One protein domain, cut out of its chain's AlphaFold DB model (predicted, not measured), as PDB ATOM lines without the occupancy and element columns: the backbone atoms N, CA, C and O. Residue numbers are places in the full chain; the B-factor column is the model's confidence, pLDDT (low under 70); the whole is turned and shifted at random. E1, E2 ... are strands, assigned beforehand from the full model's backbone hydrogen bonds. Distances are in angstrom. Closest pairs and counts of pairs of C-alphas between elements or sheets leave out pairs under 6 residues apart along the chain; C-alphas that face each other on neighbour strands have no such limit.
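This is residues 11 to 64 of the 391 residues of a protein of Glycine soja (UniProt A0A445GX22). A small, strongly twisted sheet of five strands curls like part of a barrel, with the long, bent E2 crossing its middle; after E5 the last residues, 59 to 64, run off as a tail. The printed part has 54 residues, no named helix and strands E1 to E5 along the chain, in the antiparallel order E4, E3, E2, E1, E5. The class is all strand, though under half of the residues are in named elements. It is compact, with a radius of gyration of the C-alphas of 11.5 A, yet elongated, spanning 40 by 24 by 19 A.

E1, residues 11 to 13, and E2, residues 20 to 28, form a hairpin, with N 12 and O 21 2.8 A apart. E2 bends by 55 degrees at residue 23 and its pairing is staggered: residues 20 to 22 pair with E1, residues 23 to 28 with E3, residues 31 to 36. E2 and E3 are a hairpin at 145 degrees, with N 26 and O 33 2.9 A apart. E3 and E4, residues 45 to 48, are a hairpin at 156 degrees, with N 34 and O 45 2.8 A apart. E1 to E4 make a meander, each strand the antiparallel neighbour of the one before. Edge strand E5, residues 56 to 58, is antiparallel to E1 at 151 degrees, with N 11 and O 57 2.8 A apart. E4, the other edge strand, is apart from E5.

E1 begins at C-alpha 11, (23.569, -11.090, 41.444), and measures 6.8 A. E2 measures 23.1 A and ends at C-alpha 28, (23.008, -19.580, 23.986). E3 measures 16.1 A, E4 10.2 A and E5 7.1 A, ending at C-alpha 58, (18.555, -13.155, 44.030).

The C-alphas of Gly 29 and Gln 64, the two farthest apart, are separated by 40.6 A. The printed part has no cut. The link E2 to E3 is tight, the others are short. Mean pLDDT of the printed part is 76.8; residues 48 to 54 and 62 to 64 are under 70.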
ATOM      1  N   GLU A  11      22.198 -11.499  41.164       87.19
ATOM      2  CA  GLU A  11      23.569 -11.090  41.444       87.19
ATOM      3  C   GLU A  11      24.501 -12.273  41.197       87.19
ATOM      4  O   GLU A  11      24.199 -13.403  41.591       87.19
ATOM      5  N   PHE A  12      25.635 -12.004  40.559       85.50
ATOM      6  CA  PHE A  12      26.679 -12.973  40.272       85.50
ATOM      7  C   PHE A  12      27.967 -12.618  41.017       85.50
ATOM      8  O   PHE A  12      28.409 -11.468  40.999       85.50
ATOM      9  N   ARG A  13      28.579 -13.617  41.654       85.50
ATOM     10  CA  ARG A  13      29.869 -13.500  42.336       85.50
ATOM     11  C   ARG A  13      31.012 -13.703  41.345       85.50
ATOM     12  O   ARG A  13      31.299 -14.838  40.940       85.50
ATOM     13  N   ALA A  14      31.649 -12.600  40.959       80.19
ATOM     14  CA  ALA A  14      32.704 -12.583  39.956       80.19
ATOM     15  C   ALA A  14      33.927 -13.399  40.396       80.19
ATOM     16  O   ALA A  14      34.321 -13.415  41.559       80.19
ATOM     17  N   CYS A  15      34.549 -14.101  39.446       73.31
ATOM     18  CA  CYS A  15      35.686 -14.975  39.738       73.31
ATOM     19  C   CYS A  15      36.972 -14.213  40.080       73.31
ATOM     20  O   CYS A  15      37.834 -14.774  40.749       73.31
ATOM     21  N   LYS A  16      37.124 -12.977  39.586       75.25
ATOM     22  CA  LYS A  16      38.383 -12.221  39.663       75.25
ATOM     23  C   LYS A  16      38.600 -11.545  41.016       75.25
ATOM     24  O   LYS A  16      39.719 -11.541  41.510       75.25
ATOM     25  N   ASP A  17      37.549 -10.977  41.592       78.44
ATOM     26  CA  ASP A  17      37.608 -10.151  42.806       78.44
ATOM     27  C   ASP A  17      36.703 -10.661  43.929       78.44
ATOM     28  O   ASP A  17      36.704 -10.102  45.024       78.44
ATOM     29  N   ASP A  18      35.956 -11.736  43.667       75.88
ATOM     30  CA  ASP A  18      35.060 -12.363  44.625       75.88
ATOM     31  C   ASP A  18      33.882 -11.466  45.066       75.88
ATOM     32  O   ASP A  18      33.177 -11.783  46.033       75.88
ATOM     33  N   ALA A  19      33.641 -10.366  44.342       80.50
ATOM     34  CA  ALA A  19      32.580  -9.404  44.609       80.50
ATOM     35  C   ALA A  19      31.265  -9.773  43.900       80.50
ATOM     36  O   ALA A  19      31.235 -10.492  42.898       80.50
ATOM     37  N   TRP A  20      30.149  -9.286  44.450       85.06
ATOM     38  CA  TRP A  20      28.809  -9.502  43.904       85.06
ATOM     39  C   TRP A  20      28.409  -8.353  42.988       85.06
ATOM     40  O   TRP A  20      28.424  -7.195  43.402       85.06
ATOM     41  N   TYR A  21      27.984  -8.692  41.776       84.94
ATOM     42  CA  TYR A  21      27.521  -7.736  40.779       84.94
ATOM     43  C   TYR A  21      26.124  -8.095  40.310       84.94
ATOM     44  O   TYR A  21      25.833  -9.263  40.053       84.94
ATOM     45  N   THR A  22      25.275  -7.092  40.128       87.62
ATOM     46  CA  THR A  22      23.998  -7.272  39.442       87.62
ATOM     47  C   THR A  22      24.253  -7.708  38.004       87.62
ATOM     48  O   THR A  22      25.031  -7.075  37.290       87.62
ATOM     49  N   ALA A  23      23.610  -8.789  37.574       86.94
ATOM     50  CA  ALA A  23      23.835  -9.383  36.267       86.94
ATOM     51  C   ALA A  23      22.534  -9.888  35.630       86.94
ATOM     52  O   ALA A  23      21.542 -10.176  36.307       86.94
ATOM     53  N   ARG A  24      22.548 -10.002  34.302       85.75
ATOM     54  CA  ARG A  24      21.579 -10.774  33.521       85.75
ATOM     55  C   ARG A  24      22.274 -12.009  32.970       85.75
ATOM     56  O   ARG A  24      23.473 -11.995  32.703       85.75
ATOM     57  N   VAL A  25      21.509 -13.073  32.802       82.19
ATOM     58  CA  VAL A  25      22.019 -14.342  32.291       82.19
ATOM     59  C   VAL A  25      21.319 -14.643  30.979       82.19
ATOM     60  O   VAL A  25      20.089 -14.635  30.926       82.19
ATOM     61  N   SER A  26      22.092 -14.910  29.933       82.56
ATOM     62  CA  SER A  26      21.594 -15.374  28.639       82.56
ATOM     63  C   SER A  26      22.180 -16.747  28.338       82.56
ATOM     64  O   SER A  26      23.392 -16.931  28.427       82.56
ATOM     65  N   LEU A  27      21.327 -17.707  27.992       79.25
ATOM     66  CA  LEU A  27      21.745 -19.038  27.562       79.25
ATOM     67  C   LEU A  27      21.719 -19.095  26.034       79.25
ATOM     68  O   LEU A  27      20.662 -18.911  25.432       79.25
ATOM     69  N   GLU A  28      22.867 -19.371  25.424       78.88
ATOM     70  CA  GLU A  28      23.008 -19.580  23.986       78.88
ATOM     71  C   GLU A  28      23.637 -20.961  23.745       78.88
ATOM     72  O   GLU A  28      24.810 -21.205  24.029       78.88
ATOM     73  N   GLY A  29      22.819 -21.916  23.291       79.81
ATOM     74  CA  GLY A  29      23.216 -23.324  23.205       79.81
ATOM     75  C   GLY A  29      23.481 -23.936  24.588       79.81
ATOM     76  O   GLY A  29      22.600 -23.943  25.444       79.81
ATOM     77  N   GLU A  30      24.694 -24.457  24.808       75.44
ATOM     78  CA  GLU A  30      25.160 -24.959  26.120       75.44
ATOM     79  C   GLU A  30      25.924 -23.905  26.942       75.44
ATOM     80  O   GLU A  30      26.381 -24.190  28.059       75.44
ATOM     81  N   THR A  31      26.092 -22.706  26.383       75.75
ATOM     82  CA  THR A  31      26.924 -21.648  26.952       75.75
ATOM     83  C   THR A  31      26.051 -20.624  27.652       75.75
ATOM     84  O   THR A  31      25.152 -20.022  27.068       75.75
ATOM     85  N   LEU A  32      26.323 -20.433  28.934       81.00
ATOM     86  CA  LEU A  32      25.654 -19.477  29.789       81.00
ATOM     87  C   LEU A  32      26.521 -18.229  29.924       81.00
ATOM     88  O   LEU A  32      27.586 -18.274  30.537       81.00
ATOM     89  N   THR A  33      26.049 -17.119  29.371       85.44
ATOM     90  CA  THR A  33      26.745 -15.832  29.405       85.44
ATOM     91  C   THR A  33      26.145 -14.953  30.494       85.44
ATOM     92  O   THR A  33      24.939 -14.694  30.518       85.44
ATOM     93  N   VAL A  34      26.992 -14.501  31.411       86.06
ATOM     94  CA  VAL A  34      26.658 -13.562  32.481       86.06
ATOM     95  C   VAL A  34      27.069 -12.172  32.036       86.06
ATOM     96  O   VAL A  34      28.265 -11.902  31.927       86.06
ATOM     97  N   LYS A  35      26.078 -11.304  31.825       86.75
ATOM     98  CA  LYS A  35      26.296  -9.896  31.501       86.75
ATOM     99  C   LYS A  35      26.072  -9.020  32.712       86.75
ATOM    100  O   LYS A  35      25.010  -9.084  33.336       86.75
ATOM    101  N   TYR A  36      27.046  -8.194  33.041       84.62
ATOM    102  CA  TYR A  36      26.971  -7.332  34.213       84.62
ATOM    103  C   TYR A  36      26.209  -6.041  33.926       84.62
ATOM    104  O   TYR A  36      26.334  -5.439  32.862       84.62
ATOM    105  N   LEU A  37      25.423  -5.591  34.900       80.94
ATOM    106  CA  LEU A  37      24.743  -4.308  34.812       80.94
ATOM    107  C   LEU A  37      25.780  -3.176  34.850       80.94
ATOM    108  O   LEU A  37      26.594  -3.115  35.768       80.94
ATOM    109  N   ASN A  38      25.700  -2.256  33.888       80.56
ATOM    110  CA  ASN A  38      26.574  -1.083  33.754       80.56
ATOM    111  C   ASN A  38      28.060  -1.387  33.488       80.56
ATOM    112  O   ASN A  38      28.892  -0.497  33.672       80.56
ATOM    113  N   LEU A  39      28.406  -2.599  33.045       78.94
ATOM    114  CA  LEU A  39      29.749  -2.903  32.544       78.94
ATOM    115  C   LEU A  39      29.696  -3.264  31.051       78.94
ATOM    116  O   LEU A  39      28.686  -3.803  30.601       78.94
ATOM    117  N   PRO A  40      30.759  -2.962  30.283       80.19
ATOM    118  CA  PRO A  40      30.877  -3.397  28.893       80.19
ATOM    119  C   PRO A  40      30.881  -4.924  28.750       80.19
ATOM    120  O   PRO A  40      31.424  -5.620  29.609       80.19
ATOM    121  N   ASP A  41      30.396  -5.419  27.608       81.06
ATOM    122  CA  ASP A  41      30.347  -6.850  27.262       81.06
ATOM    123  C   ASP A  41      31.735  -7.536  27.285       81.06
ATOM    124  O   ASP A  41      31.838  -8.752  27.401       81.06
ATOM    125  N   GLU A  42      32.832  -6.772  27.234       79.94
ATOM    126  CA  GLU A  42      34.209  -7.276  27.392       79.94
ATOM    127  C   GLU A  42      34.465  -7.940  28.757       79.94
ATOM    128  O   GLU A  42      35.412  -8.716  28.915       79.94
ATOM    129  N   TYR A  43      33.633  -7.626  29.751       76.50
ATOM    130  CA  TYR A  43      33.699  -8.206  31.087       76.50
ATOM    131  C   TYR A  43      32.755  -9.396  31.267       76.50
ATOM    132  O   TYR A  43      32.781 -10.006  32.337       76.50
ATOM    133  N   ASP A  44      31.948  -9.741  30.261       83.12
ATOM    134  CA  ASP A  44      31.005 -10.851  30.342       83.12
ATOM    135  C   ASP A  44      31.741 -12.168  30.593       83.12
ATOM    136  O   ASP A  44      32.802 -12.449  30.030       83.12
ATOM    137  N   ASN A  45      31.161 -13.009  31.446       80.19
ATOM    138  CA  ASN A  45      31.702 -14.341  31.683       80.19
ATOM    139  C   ASN A  45      30.824 -15.384  31.001       80.19
ATOM    140  O   ASN A  45      29.618 -15.429  31.238       80.19
ATOM    141  N   ALA A  46      31.442 -16.247  30.200       82.00
ATOM    142  CA  ALA A  46      30.792 -17.391  29.581       82.00
ATOM    143  C   ALA A  46      31.168 -18.672  30.335       82.00
ATOM    144  O   ALA A  46      32.346 -18.953  30.551       82.00
ATOM    145  N   PHE A  47      30.161 -19.448  30.719       77.06
ATOM    146  CA  PHE A  47      30.310 -20.707  31.444       77.06
ATOM    147  C   PHE A  47      29.603 -21.827  30.701       77.06
ATOM    148  O   PHE A  47      28.596 -21.596  30.028       77.06
ATOM    149  N   ARG A  48      30.055 -23.070  30.876       69.44
ATOM    150  CA  ARG A  48      29.205 -24.212  30.506       69.44
ATOM    151  C   ARG A  48      28.095 -24.365  31.539       69.44
ATOM    152  O   ARG A  48      28.335 -24.200  32.734       69.44
ATOM    153  N   ALA A  49      26.900 -24.773  31.113       60.72
ATOM    154  CA  ALA A  49      25.778 -25.020  32.028       60.72
ATOM    155  C   ALA A  49      26.095 -26.040  33.153       60.72
ATOM    156  O   ALA A  49      25.445 -26.042  34.192       60.72
ATOM    157  N   SER A  50      27.117 -26.887  32.987       56.44
ATOM    158  CA  SER A  50      27.608 -27.819  34.013       56.44
ATOM    159  C   SER A  50      28.438 -27.171  35.133       56.44
ATOM    160  O   SER A  50      28.672 -27.805  36.158       56.44
ATOM    161  N   GLU A  51      28.895 -25.931  34.957       58.06
ATOM    162  CA  GLU A  51      29.704 -25.169  35.928       58.06
ATOM    163  C   GLU A  51      28.836 -24.275  36.833       58.06
ATOM    164  O   GLU A  51      29.330 -23.420  37.570       58.06
ATOM    165  N   PHE A  52      27.519 -24.490  36.782       58.78
ATOM    166  CA  PHE A  52      26.489 -23.730  37.478       58.78
ATOM    167  C   PHE A  52      26.500 -24.030  38.991       58.78
ATOM    168  O   PHE A  52      25.733 -24.845  39.499       58.78
ATOM    169  N   GLY A  53      27.446 -23.417  39.709       59.19
ATOM    170  CA  GLY A  53      27.611 -23.513  41.165       59.19
ATOM    171  C   GLY A  53      27.045 -22.316  41.948       59.19
ATOM    172  O   GLY A  53      26.321 -21.483  41.409       59.19
ATOM    173  N   GLU A  54      27.432 -22.210  43.227       64.00
ATOM    174  CA  GLU A  54      27.000 -21.252  44.278       64.00
ATOM    175  C   GLU A  54      27.298 -19.753  44.007       64.00
ATOM    176  O   GLU A  54      27.452 -18.950  44.929       64.00
ATOM    177  N   ARG A  55      27.417 -19.342  42.741       74.56
ATOM    178  CA  ARG A  55      27.824 -17.989  42.331       74.56
ATOM    179  C   ARG A  55      26.665 -17.064  41.981       74.56
ATOM    180  O   ARG A  55      26.918 -15.891  41.744       74.56
ATOM    181  N   PHE A  56      25.428 -17.550  41.957       80.75
ATOM    182  CA  PHE A  56      24.244 -16.730  41.698       80.75
ATOM    183  C   PHE A  56      23.379 -16.607  42.949       80.75
ATOM    184  O   PHE A  56      23.153 -17.590  43.656       80.75
ATOM    185  N   ARG A  57      22.842 -15.413  43.197       75.50
ATOM    186  CA  ARG A  57      21.814 -15.183  44.221       75.50
ATOM    187  C   ARG A  57      20.742 -14.214  43.712       75.50
ATOM    188  O   ARG A  57      20.999 -13.479  42.760       75.50
ATOM    189  N   PRO A  58      19.539 -14.197  44.311       78.25
ATOM    190  CA  PRO A  58      18.555 -13.155  44.030       78.25
ATOM    191  C   PRO A  58      19.119 -11.770  44.355       78.25
ATOM    192  O   PRO A  58      19.942 -11.658  45.265       78.25
ATOM    193  N   LEU A  59      18.645 -10.731  43.662       74.94
ATOM    194  CA  LEU A  59      18.992  -9.345  43.986       74.94
ATOM    195  C   LEU A  59      18.822  -9.061  45.481       74.94
ATOM    196  O   LEU A  59      17.770  -9.340  46.072       74.94
ATOM    197  N   SER A  60      19.849  -8.465  46.074       70.25
ATOM    198  CA  SER A  60      19.788  -7.982  47.442       70.25
ATOM    199  C   SER A  60      18.852  -6.776  47.483       70.25
ATOM    200  O   SER A  60      19.006  -5.829  46.711       70.25
ATOM    201  N   LYS A  61      17.869  -6.783  48.390       71.75
ATOM    202  CA  LYS A  61      17.092  -5.572  48.669       71.75
ATOM    203  C   LYS A  61      18.027  -4.577  49.348       71.75
ATOM    204  O   LYS A  61      18.458  -4.821  50.472       71.75
ATOM    205  N   GLN A  62      18.358  -3.493  48.656       64.06
ATOM    206  CA  GLN A  62      19.055  -2.369  49.267       64.06
ATOM    207  C   GLN A  62      18.054  -1.625  50.140       64.06
ATOM    208  O   GLN A  62      17.025  -1.164  49.651       64.06
ATOM    209  N   VAL A  63      18.330  -1.578  51.435       62.22
ATOM    210  CA  VAL A  63      17.444  -0.991  52.435       62.22
ATOM    211  C   VAL A  63      18.269  -0.039  53.284       62.22
ATOM    212  O   VAL A  63      19.404  -0.358  53.628       62.22
ATOM    213  N   GLN A  64      17.718   1.139  53.574       58.12
ATOM    214  CA  GLN A  64      18.355   2.124  54.451       58.12
ATOM    215  C   GLN A  64      18.363   1.621  55.902       58.12
ATOM    216  O   GLN A  64      17.455   0.895  56.309       58.12
TER     217      GLN A  64